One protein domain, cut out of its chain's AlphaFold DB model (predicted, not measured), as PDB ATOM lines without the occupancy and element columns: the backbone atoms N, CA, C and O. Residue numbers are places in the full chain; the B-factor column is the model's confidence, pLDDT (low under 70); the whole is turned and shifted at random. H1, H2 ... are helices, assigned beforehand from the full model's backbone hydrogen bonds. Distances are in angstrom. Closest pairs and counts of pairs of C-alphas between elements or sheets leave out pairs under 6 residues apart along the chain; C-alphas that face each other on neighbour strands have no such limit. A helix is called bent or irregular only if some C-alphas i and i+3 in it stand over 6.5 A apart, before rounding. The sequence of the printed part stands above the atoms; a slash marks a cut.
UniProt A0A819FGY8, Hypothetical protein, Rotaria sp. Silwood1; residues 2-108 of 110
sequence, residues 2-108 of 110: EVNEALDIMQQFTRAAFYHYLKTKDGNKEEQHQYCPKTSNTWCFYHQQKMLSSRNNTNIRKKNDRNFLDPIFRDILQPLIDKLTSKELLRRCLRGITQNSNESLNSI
ATOM      1  N   GLU A   2      21.841 -19.619  59.112       87.38
ATOM      2  CA  GLU A   2      22.932 -18.628  59.225       87.38
ATOM      3  C   GLU A   2      22.477 -17.164  59.122       87.38
ATOM      4  O   GLU A   2      22.872 -16.334  59.929       87.38
ATOM      5  N   VAL A   3      21.569 -16.842  58.190       91.06
ATOM      6  CA  VAL A   3      21.033 -15.473  58.052       91.06
ATOM      7  C   VAL A   3      20.341 -14.993  59.330       91.06
ATOM      8  O   VAL A   3      20.541 -13.859  59.741       91.06
ATOM      9  N   ASN A   4      19.526 -15.834  59.971       93.88
ATOM     10  CA  ASN A   4      18.811 -15.423  61.181       93.88
ATOM     11  C   ASN A   4      19.770 -15.249  62.361       93.88
ATOM     12  O   ASN A   4      19.617 -14.295  63.114       93.88
ATOM     13  N   GLU A   5      20.783 -16.110  62.461       95.00
ATOM     14  CA  GLU A   5      21.843 -15.995  63.461       95.00
ATOM     15  C   GLU A   5      22.643 -14.697  63.289       95.00
ATOM     16  O   GLU A   5      22.824 -13.956  64.252       95.00
ATOM     17  N   ALA A   6      23.028 -14.349  62.056       94.25
ATOM     18  CA  ALA A   6      23.692 -13.079  61.768       94.25
ATOM     19  C   ALA A   6      22.829 -11.870  62.173       94.25
ATOM     20  O   ALA A   6      23.333 -10.921  62.773       94.25
ATOM     21  N   LEU A   7      21.520 -11.912  61.901       96.31
ATOM     22  CA  LEU A   7      20.589 -10.851  62.300       96.31
ATOM     23  C   LEU A   7      20.459 -10.728  63.823       96.31
ATOM     24  O   LEU A   7      20.419  -9.611  64.339       96.31
ATOM     25  N   ASP A   8      20.405 -11.853  64.536       95.81
ATOM     26  CA  ASP A   8      20.328 -11.876  65.999       95.81
ATOM     27  C   ASP A   8      21.613 -11.319  66.627       95.81
ATOM     28  O   ASP A   8      21.549 -10.490  67.538       95.81
ATOM     29  N   ILE A   9      22.775 -11.683  66.073       94.19
ATOM     30  CA  ILE A   9      24.078 -11.128  66.452       94.19
ATOM     31  C   ILE A   9      24.080  -9.611  66.237       94.19
ATOM     32  O   ILE A   9      24.337  -8.860  67.174       94.19
ATOM     33  N   MET A  10      23.739  -9.132  65.039       95.19
ATOM     34  CA  MET A  10      23.704  -7.695  64.742       95.19
ATOM     35  C   MET A  10      22.796  -6.927  65.712       95.19
ATOM     36  O   MET A  10      23.218  -5.925  66.289       95.19
ATOM     37  N   GLN A  11      21.581  -7.428  65.955       96.50
ATOM     38  CA  GLN A  11      20.647  -6.830  66.907       96.50
ATOM     39  C   GLN A  11      21.239  -6.777  68.322       96.50
ATOM     40  O   GLN A  11      21.176  -5.733  68.978       96.50
ATOM     41  N   GLN A  12      21.827  -7.880  68.792       95.94
ATOM     42  CA  GLN A  12      22.451  -7.943  70.107       95.94
ATOM     43  C   GLN A  12      23.597  -6.934  70.230       95.94
ATOM     44  O   GLN A  12      23.654  -6.209  71.219       95.94
ATOM     45  N   PHE A  13      24.495  -6.860  69.247       95.12
ATOM     46  CA  PHE A  13      25.660  -5.977  69.303       95.12
ATOM     47  C   PHE A  13      25.275  -4.496  69.265       95.12
ATOM     48  O   PHE A  13      25.821  -3.711  70.042       95.12
ATOM     49  N   THR A  14      24.300  -4.107  68.440       95.38
ATOM     50  CA  THR A  14      23.797  -2.726  68.426       95.38
ATOM     51  C   THR A  14      23.153  -2.354  69.765       95.38
ATOM     52  O   THR A  14      23.444  -1.291  70.315       95.38
ATOM     53  N   ARG A  15      22.342  -3.247  70.351       96.62
ATOM     54  CA  ARG A  15      21.775  -3.039  71.694       96.62
ATOM     55  C   ARG A  15      22.856  -3.004  72.772       96.62
ATOM     56  O   ARG A  15      22.792  -2.169  73.666       96.62
ATOM     57  N   ALA A  16      23.876  -3.854  72.675       95.75
ATOM     58  CA  ALA A  16      25.005  -3.859  73.597       95.75
ATOM     59  C   ALA A  16      25.754  -2.528  73.580       95.75
ATOM     60  O   ALA A  16      26.035  -1.998  74.650       95.75
ATOM     61  N   ALA A  17      26.031  -1.967  72.401       93.12
ATOM     62  CA  ALA A  17      26.657  -0.655  72.284       93.12
ATOM     63  C   ALA A  17      25.807   0.431  72.960       93.12
ATOM     64  O   ALA A  17      26.323   1.203  73.759       93.12
ATOM     65  N   PHE A  18      24.497   0.446  72.716       94.88
ATOM     66  CA  PHE A  18      23.598   1.426  73.322       94.88
ATOM     67  C   PHE A  18      23.521   1.306  74.853       94.88
ATOM     68  O   PHE A  18      23.792   2.268  75.571       94.88
ATOM     69  N   TYR A  19      23.213   0.114  75.368       94.50
ATOM     70  CA  TYR A  19      23.030  -0.106  76.805       94.50
ATOM     71  C   TYR A  19      24.336   0.026  77.594       94.50
ATOM     72  O   TYR A  19      24.316   0.529  78.712       94.50
ATOM     73  N   HIS A  20      25.484  -0.346  77.015       92.50
ATOM     74  CA  HIS A  20      26.774  -0.241  77.701       92.50
ATOM     75  C   HIS A  20      27.131   1.205  78.067       92.50
ATOM     76  O   HIS A  20      27.753   1.429  79.103       92.50
ATOM     77  N   TYR A  21      26.727   2.181  77.250       90.56
ATOM     78  CA  TYR A  21      27.002   3.605  77.475       90.56
ATOM     79  C   TYR A  21      25.868   4.357  78.182       90.56
ATOM     80  O   TYR A  21      26.024   5.543  78.477       90.56
ATOM     81  N   LEU A  22      24.752   3.694  78.486       91.81
ATOM     82  CA  LEU A  22      23.643   4.275  79.236       91.81
ATOM     83  C   LEU A  22      23.761   3.975  80.724       91.81
ATOM     84  O   LEU A  22      23.909   2.825  81.133       91.81
ATOM     85  N   LYS A  23      23.589   5.003  81.554       89.88
ATOM     86  CA  LYS A  23      23.343   4.791  82.978       89.88
ATOM     87  C   LYS A  23      21.960   4.168  83.181       89.88
ATOM     88  O   LYS A  23      21.015   4.412  82.429       89.88
ATOM     89  N   THR A  24      21.841   3.359  84.222       88.56
ATOM     90  CA  THR A  24      20.562   2.883  84.760       88.56
ATOM     91  C   THR A  24      20.123   3.814  85.886       88.56
ATOM     92  O   THR A  24      20.976   4.407  86.549       88.56
ATOM     93  N   LYS A  25      18.806   3.968  86.096       85.31
ATOM     94  CA  LYS A  25      18.254   4.876  87.124       85.31
ATOM     95  C   LYS A  25      18.814   4.559  88.518       85.31
ATOM     96  O   LYS A  25      19.219   5.470  89.228       85.31
ATOM     97  N   ASP A  26      18.967   3.270  88.816       88.00
ATOM     98  CA  ASP A  26      19.429   2.779  90.122       88.00
ATOM     99  C   ASP A  26      20.907   2.342  90.124       88.00
ATOM    100  O   ASP A  26      21.384   1.721  91.071       88.00
ATOM    101  N   GLY A  27      21.652   2.593  89.040       84.38
ATOM    102  CA  GLY A  27      23.049   2.156  88.911       84.38
ATOM    103  C   GLY A  27      23.249   0.639  88.749       84.38
ATOM    104  O   GLY A  27      24.378   0.154  88.852       84.38
ATOM    105  N   ASN A  28      22.186  -0.123  88.468       89.00
ATOM    106  CA  ASN A  28      22.232  -1.558  88.187       89.00
ATOM    107  C   ASN A  28      23.148  -1.883  86.986       89.00
ATOM    108  O   ASN A  28      22.815  -1.601  85.831       89.00
ATOM    109  N   LYS A  29      24.302  -2.505  87.260       88.69
ATOM    110  CA  LYS A  29      25.293  -2.893  86.243       88.69
ATOM    111  C   LYS A  29      24.890  -4.131  85.433       88.69
ATOM    112  O   LYS A  29      25.257  -4.216  84.265       88.69
ATOM    113  N   GLU A  30      24.119  -5.065  85.994       90.50
ATOM    114  CA  GLU A  30      23.637  -6.235  85.237       90.50
ATOM    115  C   GLU A  30      22.712  -5.797  84.102       90.50
ATOM    116  O   GLU A  30      22.862  -6.243  82.965       90.50
ATOM    117  N   GLU A  31      21.806  -4.862  84.391       92.31
ATOM    118  CA  GLU A  31      20.916  -4.279  83.392       92.31
ATOM    119  C   GLU A  31      21.699  -3.457  82.353       92.31
ATOM    120  O   GLU A  31      21.455  -3.579  81.151       92.31
ATOM    121  N   GLN A  32      22.685  -2.664  82.785       92.19
ATOM    122  CA  GLN A  32      23.547  -1.894  81.880       92.19
ATOM    123  C   GLN A  32      24.307  -2.795  80.889       92.19
ATOM    124  O   GLN A  32      24.466  -2.469  79.714       92.19
ATOM    125  N   HIS A  33      24.767  -3.960  81.342       93.12
ATOM    126  CA  HIS A  33      25.578  -4.874  80.540       93.12
ATOM    127  C   HIS A  33      24.790  -6.075  79.990       93.12
ATOM    128  O   HIS A  33      25.400  -7.024  79.495       93.12
ATOM    129  N   GLN A  34      23.454  -6.045  80.026       94.62
ATOM    130  CA  GLN A  34      22.608  -7.212  79.736       94.62
ATOM    131  C   GLN A  34      22.795  -7.790  78.322       94.62
ATOM    132  O   GLN A  34      22.806  -9.009  78.155       94.62
ATOM    133  N   TYR A  35      23.010  -6.928  77.321       95.62
ATOM    134  CA  TYR A  35      23.200  -7.333  75.921       95.62
ATOM    135  C   TYR A  35      24.663  -7.584  75.549       95.62
ATOM    136  O   TYR A  35      24.940  -8.138  74.485       95.62
ATOM    137  N   CYS A  36      25.613  -7.191  76.404       95.12
ATOM    138  CA  CYS A  36      27.032  -7.383  76.127       95.12
ATOM    139  C   CYS A  36      27.361  -8.880  75.960       95.12
ATOM    140  O   CYS A  36      26.801  -9.706  76.688       95.12
ATOM    141  N   PRO A  37      28.295  -9.247  75.063       92.62
ATOM    142  CA  PRO A  37      28.697 -10.639  74.899       92.62
ATOM    143  C   PRO A  37      29.189 -11.232  76.224       92.62
ATOM    144  O   PRO A  37      29.986 -10.610  76.928       92.62
ATOM    145  N   LYS A  38      28.730 -12.442  76.554       90.44
ATOM    146  CA  LYS A  38      29.129 -13.192  77.761       90.44
ATOM    147  C   LYS A  38      30.134 -14.296  77.425       90.44
ATOM    148  O   LYS A  38      30.082 -15.388  77.975       90.44
ATOM    149  N   THR A  39      31.015 -14.029  76.470       86.62
ATOM    150  CA  THR A  39      32.052 -14.960  76.017       86.62
ATOM    151  C   THR A  39      33.393 -14.628  76.670       86.62
ATOM    152  O   THR A  39      33.583 -13.533  77.201       86.62
ATOM    153  N   SER A  40      34.345 -15.562  76.614       80.62
ATOM    154  CA  SER A  40      35.701 -15.373  77.153       80.62
ATOM    155  C   SER A  40      36.461 -14.211  76.502       80.62
ATOM    156  O   SER A  40      37.278 -13.583  77.165       80.62
ATOM    157  N   ASN A  41      36.160 -13.895  75.238       83.06
ATOM    158  CA  ASN A  41      36.768 -12.800  74.476       83.06
ATOM    159  C   ASN A  41      35.846 -11.569  74.354       83.06
ATOM    160  O   ASN A  41      35.863 -10.853  73.355       83.06
ATOM    161  N   THR A  42      34.962 -11.346  75.331       88.44
ATOM    162  CA  THR A  42      34.090 -10.164  75.327       88.44
ATOM    163  C   THR A  42      34.896  -8.885  75.505       88.44
ATOM    164  O   THR A  42      35.835  -8.855  76.286       88.44
ATOM    165  N   TRP A  43      34.506  -7.794  74.851       90.56
ATOM    166  CA  TRP A  43      35.068  -6.458  75.088       90.56
ATOM    167  C   TRP A  43      34.520  -5.806  76.374       90.56
ATOM    168  O   TRP A  43      35.027  -4.785  76.840       90.56
ATOM    169  N   CYS A  44      33.460  -6.377  76.958       90.19
ATOM    170  CA  CYS A  44      32.807  -5.842  78.144       90.19
ATOM    171  C   CYS A  44      33.585  -6.203  79.417       90.19
ATOM    172  O   CYS A  44      33.474  -7.313  79.938       90.19
ATOM    173  N   PHE A  45      34.320  -5.230  79.960       85.94
ATOM    174  CA  PHE A  45      35.129  -5.404  81.171       85.94
ATOM    175  C   PHE A  45      34.321  -5.893  82.387       85.94
ATOM    176  O   PHE A  45      34.831  -6.649  83.208       85.94
ATOM    177  N   TYR A  46      33.042  -5.517  82.498       87.31
ATOM    178  CA  TYR A  46      32.156  -6.018  83.552       87.31
ATOM    179  C   TYR A  46      32.001  -7.548  83.506       87.31
ATOM    180  O   TYR A  46      32.233  -8.221  84.510       87.31
ATOM    181  N   HIS A  47      31.691  -8.113  82.332       88.25
ATOM    182  CA  HIS A  47      31.552  -9.566  82.171       88.25
ATOM    183  C   HIS A  47      32.895 -10.293  82.239       88.25
ATOM    184  O   HIS A  47      32.954 -11.366  82.836       88.25
ATOM    185  N   GLN A  48      33.975  -9.704  81.705       86.19
ATOM    186  CA  GLN A  48      35.333 -10.245  81.882       86.19
ATOM    187  C   GLN A  48      35.655 -10.417  83.369       86.19
ATOM    188  O   GLN A  48      36.071 -11.490  83.800       86.19
ATOM    189  N   GLN A  49      35.411  -9.379  84.172       81.00
ATOM    190  CA  GLN A  49      35.650  -9.439  85.609       81.00
ATOM    191  C   GLN A  49      34.744 -10.447  86.295       81.00
ATOM    192  O   GLN A  49      35.243 -11.248  87.067       81.00
ATOM    193  N   LYS A  50      33.443 -10.484  85.990       83.50
ATOM    194  CA  LYS A  50      32.528 -11.473  86.581       83.50
ATOM    195  C   LYS A  50      33.029 -12.912  86.369       83.50
ATOM    196  O   LYS A  50      32.994 -13.726  87.291       83.50
ATOM    197  N   MET A  51      33.579 -13.204  85.187       81.19
ATOM    198  CA  MET A  51      34.210 -14.493  84.871       81.19
ATOM    199  C   MET A  51      35.530 -14.738  85.630       81.19
ATOM    200  O   MET A  51      35.800 -15.869  86.026       81.19
ATOM    201  N   LEU A  52      36.355 -13.703  85.837       76.19
ATOM    202  CA  LEU A  52      37.658 -13.792  86.521       76.19
ATOM    203  C   LEU A  52      37.552 -13.783  88.053       76.19
ATOM    204  O   LEU A  52      38.286 -14.503  88.723       76.19
ATOM    205  N   SER A  53      36.632 -13.008  88.624       66.19
ATOM    206  CA  SER A  53      36.322 -12.987  90.057       66.19
ATOM    207  C   SER A  53      35.722 -14.313  90.517       66.19
ATOM    208  O   SER A  53      35.973 -14.732  91.639       66.19
ATOM    209  N   SER A  54      35.043 -15.036  89.621       60.75
ATOM    210  CA  SER A  54      34.656 -16.436  89.850       60.75
ATOM    211  C   SER A  54      35.867 -17.392  89.930       60.75
ATOM    212  O   SER A  54      35.697 -18.571  90.222       60.75
ATOM    213  N   ARG A  55      37.089 -16.905  89.654       60.19
ATOM    214  CA  ARG A  55      38.365 -17.647  89.624       60.19
ATOM    215  C   ARG A  55      39.442 -17.070  90.572       60.19
ATOM    216  O   ARG A  55      40.620 -17.344  90.373       60.19
ATOM    217  N   ASN A  56      39.064 -16.298  91.602       56.75
ATOM    218  CA  ASN A  56      39.936 -15.831  92.704       56.75
ATOM    219  C   ASN A  56      41.131 -14.910  92.348       56.75
ATOM    220  O   ASN A  56      42.139 -14.925  93.048       56.75
ATOM    221  N   ASN A  57      41.046 -14.066  91.311       50.25
ATOM    222  CA  ASN A  57      42.128 -13.123  90.976       50.25
ATOM    223  C   ASN A  57      41.644 -11.663  91.078       50.25
ATOM    224  O   ASN A  57      40.830 -11.220  90.266       50.25
ATOM    225  N   THR A  58      42.089 -10.914  92.096       49.53
ATOM    226  CA  THR A  58      41.566  -9.568  92.402       49.53
ATOM    227  C   THR A  58      42.627  -8.478  92.267       49.53
ATOM    228  O   THR A  58      43.317  -8.144  93.224       49.53
ATOM    229  N   ASN A  59      42.682  -7.852  91.092       50.62
ATOM    230  CA  ASN A  59      43.158  -6.477  90.927       50.62
ATOM    231  C   ASN A  59      42.150  -5.730  90.044       50.62
ATOM    232  O   ASN A  59      42.159  -5.823  88.817       50.62
ATOM    233  N   ILE A  60      41.212  -5.045  90.700       54.00
ATOM    234  CA  ILE A  60      40.037  -4.420  90.083       54.00
ATOM    235  C   ILE A  60      40.429  -3.035  89.564       54.00
ATOM    236  O   ILE A  60      40.496  -2.064  90.320       54.00
ATOM    237  N   ARG A  61      40.664  -2.911  88.257       55.53
ATOM    238  CA  ARG A  61      40.763  -1.596  87.611       55.53
ATOM    239  C   ARG A  61      39.356  -1.013  87.478       55.53
ATOM    240  O   ARG A  61      38.600  -1.409  86.599       55.53
ATOM    241  N   LYS A  62      38.988  -0.056  88.334       56.19
ATOM    242  CA  LYS A  62      37.753   0.722  88.144       56.19
ATOM    243  C   LYS A  62      37.859   1.484  86.821       56.19
ATOM    244  O   LYS A  62      38.680   2.393  86.697       56.19
ATOM    245  N   LYS A  63      37.056   1.106  85.821       60.41
ATOM    246  CA  LYS A  63      36.908   1.924  84.615       60.41
ATOM    247  C   LYS A  63      36.241   3.234  85.027       60.41
ATOM    248  O   LYS A  63      35.342   3.258  85.861       60.41
ATOM    249  N   ASN A  64      36.748   4.323  84.475       57.19
ATOM    250  CA  ASN A  64      36.225   5.652  84.723       57.19
ATOM    251  C   ASN A  64      34.863   5.757  84.018       57.19
ATOM    252  O   ASN A  64      34.830   5.787  82.792       57.19
ATOM    253  N   ASP A  65      33.760   5.834  84.767       62.34
ATOM    254  CA  ASP A  65      32.390   6.048  84.244       62.34
ATOM    255  C   ASP A  65      32.180   7.489  83.710       62.34
ATOM    256  O   ASP A  65      31.056   7.968  83.532       62.34
ATOM    257  N   ARG A  66      33.276   8.220  83.461       58.19
ATOM    258  CA  ARG A  66      33.237   9.541  82.839       58.19
ATOM    259  C   ARG A  66      32.743   9.325  81.406       58.19
ATOM    260  O   ARG A  66      33.389   8.611  80.644       58.19
ATOM    261  N   ASN A  67      31.602   9.940  81.078       72.88
ATOM    262  CA  ASN A  67      30.985  10.035  79.744       72.88
ATOM    263  C   ASN A  67      29.849   9.040  79.420       72.88
ATOM    264  O   ASN A  67      29.552   8.828  78.246       72.88
ATOM    265  N   PHE A  68      29.172   8.449  80.410       88.50
ATOM    266  CA  PHE A  68      27.927   7.707  80.141       88.50
ATOM    267  C   PHE A  68      26.713   8.634  80.056       88.50
ATOM    268  O   PHE A  68      26.610   9.599  80.819       88.50
ATOM    269  N   LEU A  69      25.792   8.298  79.152       91.06
ATOM    270  CA  LEU A  69      24.537   9.009  78.935       91.06
ATOM    271  C   LEU A  69      23.630   8.895  80.165       91.06
ATOM    272  O   LEU A  69      23.560   7.847  80.813       91.06
ATOM    273  N   ASP A  70      22.936   9.988  80.475       91.62
ATOM    274  CA  ASP A  70      21.927  10.036  81.532       91.62
ATOM    275  C   ASP A  70      20.745   9.089  81.226       91.62
ATOM    276  O   ASP A  70      20.414   8.897  80.050       91.62
ATOM    277  N   PRO A  71      20.086   8.495  82.241       91.25
ATOM    278  CA  PRO A  71      18.941   7.620  82.016       91.25
ATOM    279  C   PRO A  71      17.814   8.246  81.183       91.25
ATOM    280  O   PRO A  71      17.116   7.500  80.501       91.25
ATOM    281  N   ILE A  72      17.655   9.578  81.161       92.81
ATOM    282  CA  ILE A  72      16.648  10.252  80.320       92.81
ATOM    283  C   ILE A  72      16.824   9.956  78.822       92.81
ATOM    284  O   ILE A  72      15.847   9.844  78.082       92.81
ATOM    285  N   PHE A  73      18.066   9.764  78.363       92.38
ATOM    286  CA  PHE A  73      18.350   9.467  76.958       92.38
ATOM    287  C   PHE A  73      17.889   8.074  76.551       92.38
ATOM    288  O   PHE A  73      17.700   7.827  75.361       92.38
ATOM    289  N   ARG A  74      17.686   7.163  77.510       91.75
ATOM    290  CA  ARG A  74      17.148   5.838  77.214       91.75
ATOM    291  C   ARG A  74      15.766   5.957  76.599       91.75
ATOM    292  O   ARG A  74      15.559   5.440  75.512       91.75
ATOM    293  N   ASP A  75      14.858   6.662  77.261       90.62
ATOM    294  CA  ASP A  75      13.458   6.735  76.836       90.62
ATOM    295  C   ASP A  75      13.328   7.444  75.473       90.62
ATOM    296  O   ASP A  75      12.483   7.086  74.656       90.62
ATOM    297  N   ILE A  76      14.237   8.385  75.184       94.69
ATOM    298  CA  ILE A  76      14.306   9.107  73.904       94.69
ATOM    299  C   ILE A  76      14.876   8.226  72.780       94.69
ATOM    300  O   ILE A  76      14.356   8.220  71.664       94.69
ATOM    301  N   LEU A  77      15.966   7.498  73.040       95.06
ATOM    302  CA  LEU A  77      16.712   6.773  72.007       95.06
ATOM    303  C   LEU A  77      16.251   5.321  71.829       95.06
ATOM    304  O   LEU A  77      16.470   4.752  70.762       95.06
ATOM    305  N   GLN A  78      15.592   4.717  72.819       94.19
ATOM    306  CA  GLN A  78      15.144   3.323  72.763       94.19
ATOM    307  C   GLN A  78      14.263   3.032  71.534       94.19
ATOM    308  O   GLN A  78      14.592   2.092  70.806       94.19
ATOM    309  N   PRO A  79      13.236   3.844  71.199       96.56
ATOM    310  CA  PRO A  79      12.422   3.599  70.005       96.56
ATOM    311  C   PRO A  79      13.241   3.642  68.709       96.56
ATOM    312  O   PRO A  79      12.999   2.873  67.776       96.56
ATOM    313  N   LEU A  80      14.244   4.527  68.652       96.38
ATOM    314  CA  LEU A  80      15.158   4.622  67.517       96.38
ATOM    315  C   LEU A  80      16.032   3.369  67.416       96.38
ATOM    316  O   LEU A  80      16.144   2.794  66.336       96.38
ATOM    317  N   ILE A  81      16.615   2.920  68.527       96.19
ATOM    318  CA  ILE A  81      17.441   1.710  68.573       96.19
ATOM    319  C   ILE A  81      16.618   0.470  68.209       96.19
ATOM    320  O   ILE A  81      17.099  -0.370  67.450       96.19
ATOM    321  N   ASP A  82      15.366   0.360  68.650       96.19
ATOM    322  CA  ASP A  82      14.490  -0.755  68.271       96.19
ATOM    323  C   ASP A  82      14.165  -0.757  66.774       96.19
ATOM    324  O   ASP A  82      14.212  -1.807  66.126       96.19
ATOM    325  N   LYS A  83      13.941   0.418  66.176       96.62
ATOM    326  CA  LYS A  83      13.779   0.539  64.721       96.62
ATOM    327  C   LYS A  83      15.063   0.164  63.973       96.62
ATOM    328  O   LYS A  83      15.006  -0.592  62.999       96.62
ATOM    329  N   LEU A  84      16.213   0.659  64.439       94.62
ATOM    330  CA  LEU A  84      17.527   0.389  63.844       94.62
ATOM    331  C   LEU A  84      17.945  -1.078  63.968       94.62
ATOM    332  O   LEU A  84      18.686  -1.584  63.132       94.62
ATOM    333  N   THR A  85      17.439  -1.773  64.982       96.06
ATOM    334  CA  THR A  85      17.709  -3.193  65.216       96.06
ATOM    335  C   THR A  85      16.599  -4.116  64.727       96.06
ATOM    336  O   THR A  85      16.622  -5.319  65.002       96.06
ATOM    337  N   SER A  86      15.637  -3.590  63.965       96.56
ATOM    338  CA  SER A  86      14.627  -4.414  63.306       96.56
ATOM    339  C   SER A  86      15.285  -5.371  62.308       96.56
ATOM    340  O   SER A  86      16.137  -4.982  61.507       96.56
ATOM    341  N   LYS A  87      14.875  -6.646  62.325       95.19
ATOM    342  CA  LYS A  87      15.431  -7.671  61.422       95.19
ATOM    343  C   LYS A  87      15.257  -7.307  59.947       95.19
ATOM    344  O   LYS A  87      16.101  -7.663  59.133       95.19
ATOM    345  N   GLU A  88      14.191  -6.578  59.622       93.75
ATOM    346  CA  GLU A  88      13.937  -6.083  58.271       93.75
ATOM    347  C   GLU A  88      15.007  -5.086  57.812       93.75
ATOM    348  O   GLU A  88      15.567  -5.228  56.725       93.75
ATOM    349  N   LEU A  89      15.371  -4.123  58.666       93.19
ATOM    350  CA  LEU A  89      16.444  -3.187  58.350       93.19
ATOM    351  C   LEU A  89      17.805  -3.890  58.316       93.19
ATOM    352  O   LEU A  89      18.549  -3.728  57.351       93.19
ATOM    353  N   LEU A  90      18.114  -4.704  59.329       94.50
ATOM    354  CA  LEU A  90      19.405  -5.387  59.446       94.50
ATOM    355  C   LEU A  90      19.664  -6.364  58.288       94.50
ATOM    356  O   LEU A  90      20.802  -6.502  57.845       94.50
ATOM    357  N   ARG A  91      18.619  -6.981  57.718       94.06
ATOM    358  CA  ARG A  91      18.746  -7.847  56.535       94.06
ATOM    359  C   ARG A  91      19.339  -7.114  55.334       94.06
ATOM    360  O   ARG A  91      20.054  -7.726  54.545       94.06
ATOM    361  N   ARG A  92      19.120  -5.803  55.220       89.94
ATOM    362  CA  ARG A  92      19.712  -4.981  54.153       89.94
ATOM    363  C   ARG A  92      21.220  -4.793  54.340       89.94
ATOM    364  O   ARG A  92      21.934  -4.689  53.346       89.94
ATOM    365  N   CYS A  93      21.706  -4.809  55.582       89.19
ATOM    366  CA  CYS A  93      23.126  -4.674  55.912       89.19
ATOM    367  C   CYS A  93      23.942  -5.936  55.585       89.19
ATOM    368  O   CYS A  93      25.147  -5.832  55.382       89.19
ATOM    369  N   LEU A  94      23.306  -7.110  55.467       89.31
ATOM    370  CA  LEU A  94      23.991  -8.375  55.146       89.31
ATOM    371  C   LEU A  94      24.702  -8.358  53.790       89.31
ATOM    372  O   LEU A  94      25.621  -9.137  53.565       89.31
ATOM    373  N   ARG A  95      24.286  -7.468  52.884       84.12
ATOM    374  CA  ARG A  95      24.928  -7.305  51.576       84.12
ATOM    375  C   ARG A  95      26.319  -6.670  51.678       84.12
ATOM    376  O   ARG A  95      27.044  -6.707  50.693       84.12
ATOM    377  N   GLY A  96      26.668  -6.059  52.816       77.94
ATOM    378  CA  GLY A  96      27.964  -5.402  53.025       77.94
ATOM    379  C   GLY A  96      28.200  -4.172  52.142       77.94
ATOM    380  O   GLY A  96      29.336  -3.743  51.984       77.94
ATOM    381  N   ILE A  97      27.143  -3.616  51.544       73.44
ATOM    382  CA  ILE A  97      27.226  -2.439  50.672       73.44
ATOM    383  C   ILE A  97      27.073  -1.189  51.543       73.44
ATOM    384  O   ILE A  97      26.199  -1.147  52.415       73.44
ATOM    385  N   THR A  98      27.901  -0.171  51.307       66.38
ATOM    386  CA  THR A  98      27.761   1.134  51.965       66.38
ATOM    387  C   THR A  98      26.406   1.758  51.609       66.38
ATOM    388  O   THR A  98      25.880   1.568  50.511       66.38
ATOM    389  N   GLN A  99      25.799   2.504  52.538       59.81
ATOM    390  CA  GLN A  99      24.527   3.190  52.260       59.81
ATOM    391  C   GLN A  99      24.677   4.308  51.219       59.81
ATOM    392  O   GLN A  99      23.684   4.706  50.612       59.81
ATOM    393  N   ASN A 100      25.901   4.787  50.995       64.62
ATOM    394  CA  ASN A 100      26.213   5.821  50.028       64.62
ATOM    395  C   ASN A 100      27.168   5.281  48.956       64.62
ATOM    396  O   ASN A 100      28.364   5.123  49.196       64.62
ATOM    397  N   SER A 101      26.656   5.050  47.747       62.94
ATOM    398  CA  SER A 101      27.480   4.690  46.583       62.94
ATOM    399  C   SER A 101      28.501   5.778  46.217       62.94
ATOM    400  O   SER A 101      29.475   5.490  45.531       62.94
ATOM    401  N   ASN A 102      28.314   7.015  46.694       65.62
ATOM    402  CA  ASN A 102      29.257   8.111  46.474       65.62
ATOM    403  C   ASN A 102      30.426   8.108  47.477       65.62
ATOM    404  O   ASN A 102      31.424   8.778  47.232       65.62
ATOM    405  N   GLU A 103      30.367   7.344  48.579       63.28
ATOM    406  CA  GLU A 103      31.502   7.251  49.518       63.28
ATOM    407  C   GLU A 103      32.705   6.525  48.910       63.28
ATOM    408  O   GLU A 103      33.836   6.925  49.164       63.28
ATOM    409  N   SER A 104      32.485   5.527  48.042       63.78
ATOM    410  CA  SER A 104      33.586   4.881  47.312       63.78
ATOM    411  C   SER A 104      34.253   5.810  46.297       63.78
ATOM    412  O   SER A 104      35.389   5.572  45.902       63.78
ATOM    413  N   LEU A 105      33.551   6.858  45.855       64.69
ATOM    414  CA  LEU A 105      34.084   7.844  44.918       64.69
ATOM    415  C   LEU A 105      34.895   8.922  45.651       64.69
ATOM    416  O   LEU A 105      35.905   9.384  45.130       64.69
ATOM    417  N   ASN A 106      34.520   9.252  46.892       71.31
ATOM    418  CA  ASN A 106      35.274  10.196  47.717       71.31
ATOM    419  C   ASN A 106      36.714   9.734  47.974       71.31
ATOM    420  O   ASN A 106      37.599  10.568  47.902       71.31
ATOM    421  N   SER A 107      36.983   8.440  48.184       66.00
ATOM    422  CA  SER A 107      38.362   7.933  48.359       66.00
ATOM    423  C   SER A 107      39.217   7.935  47.086       66.00
ATOM    424  O   SER A 107      40.390   7.582  47.138       66.00
ATOM    425  N   ILE A 108      38.604   8.207  45.931       65.94
ATOM    426  CA  ILE A 108      39.274   8.266  44.625       65.94
ATOM    427  C   ILE A 108      39.456   9.725  44.185       65.94
ATOM    428  O   ILE A 108      40.417  10.040  43.491       65.94
TER     429      ILE A 108
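AT A GLANCE: This is residues 2 to 108 of the 110 residues of the protein "Hypothetical protein" of Rotaria sp. Silwood1 (UniProt A0A819FGY8). Two helices, H1 and H4, run side by side in opposite directions with little contact, and the short H5 packs crosswise on residues 7 to 11 of H1. Near the other end of H1 lies a loose, loop-rich part with the short helices H2 and H3, from which residues 54 to 71 sweep back to H4 in a wide loop; residues 95 to 108, with H6 at their end, stick out as a free tail. You have 107 printed residues with six named helices, H1 to H6 in order, and no named strand; the class is all helix. The whole is loose, with a radius of gyration of the C-alphas of 17.2 A, and elongated, spanning 51 by 32 by 32 A.

HOW THE PARTS SIT: Start from H1, residues 2 to 20, the longest helix. With residues 7 to 11 alone it touches H5, residues 87 to 93; the closest C-alphas, those of Leu 7 and Lys 87, are 6.1 A apart, and the lines are about perpendicular at 84 degrees. With residues 14 to 18 alone H1 only just touches H4, residues 72 to 84, at residue 81 alone, with 3 pairs of C-alphas within 8 A. Look there for the closest pair, the C-alphas of Arg 15 and Ile 81, 7.1 A apart; the tilt is a shallow 14 degrees, opposite ways. H4 and H5 are close but not clearly touching, with the C-alphas of Leu 84 and Leu 90 closest at 7.5 A. H2, residues 29 to 32, is close to H1 but not clearly touching, with the C-alphas of Tyr 19 and Gln 32 closest at 5.4 A. H3, residues 45 to 53, and H6, residues 103 to 108, touch no helix. In H1 and H3 every O i to N i+4 pair is within hydrogen-bond range; H4 has 6 of 9, H5 1 of 3 with 2 of 4 O i to N i+3 pairs, H6 0 of 2 with 2 of 3, and H2 is too short for an O i to N i+4 pair.

IN THESE COORDINATES: Find C-alpha 2 at (22.932, -18.628, 59.225); from there H1 runs 26.3 A to C-alpha 20. H2 measures 4.8 A and H3 11.7 A. H4 begins at C-alpha 72, (16.648, 10.252, 80.320), and runs 19.2 A; it is irregular, with C-alphas 76 and 79 7.0 A apart. H5 measures 9.9 A. H6, 9.2 A long, ends at C-alpha 108, (39.274, 8.266, 44.625).

THE WHOLE: The two C-alphas farthest apart, those of Asn 56 and Ile 108, are 53.8 A apart. The printed part has no cut. The links H2 to H3 and H3 to H4 are long, with 12 and 18 residues. Watch the B-factor column: pLDDT is under 70 at residues 53 to 66, 98 to 105 and 107 to 108, while the mean of the printed part is 83.7.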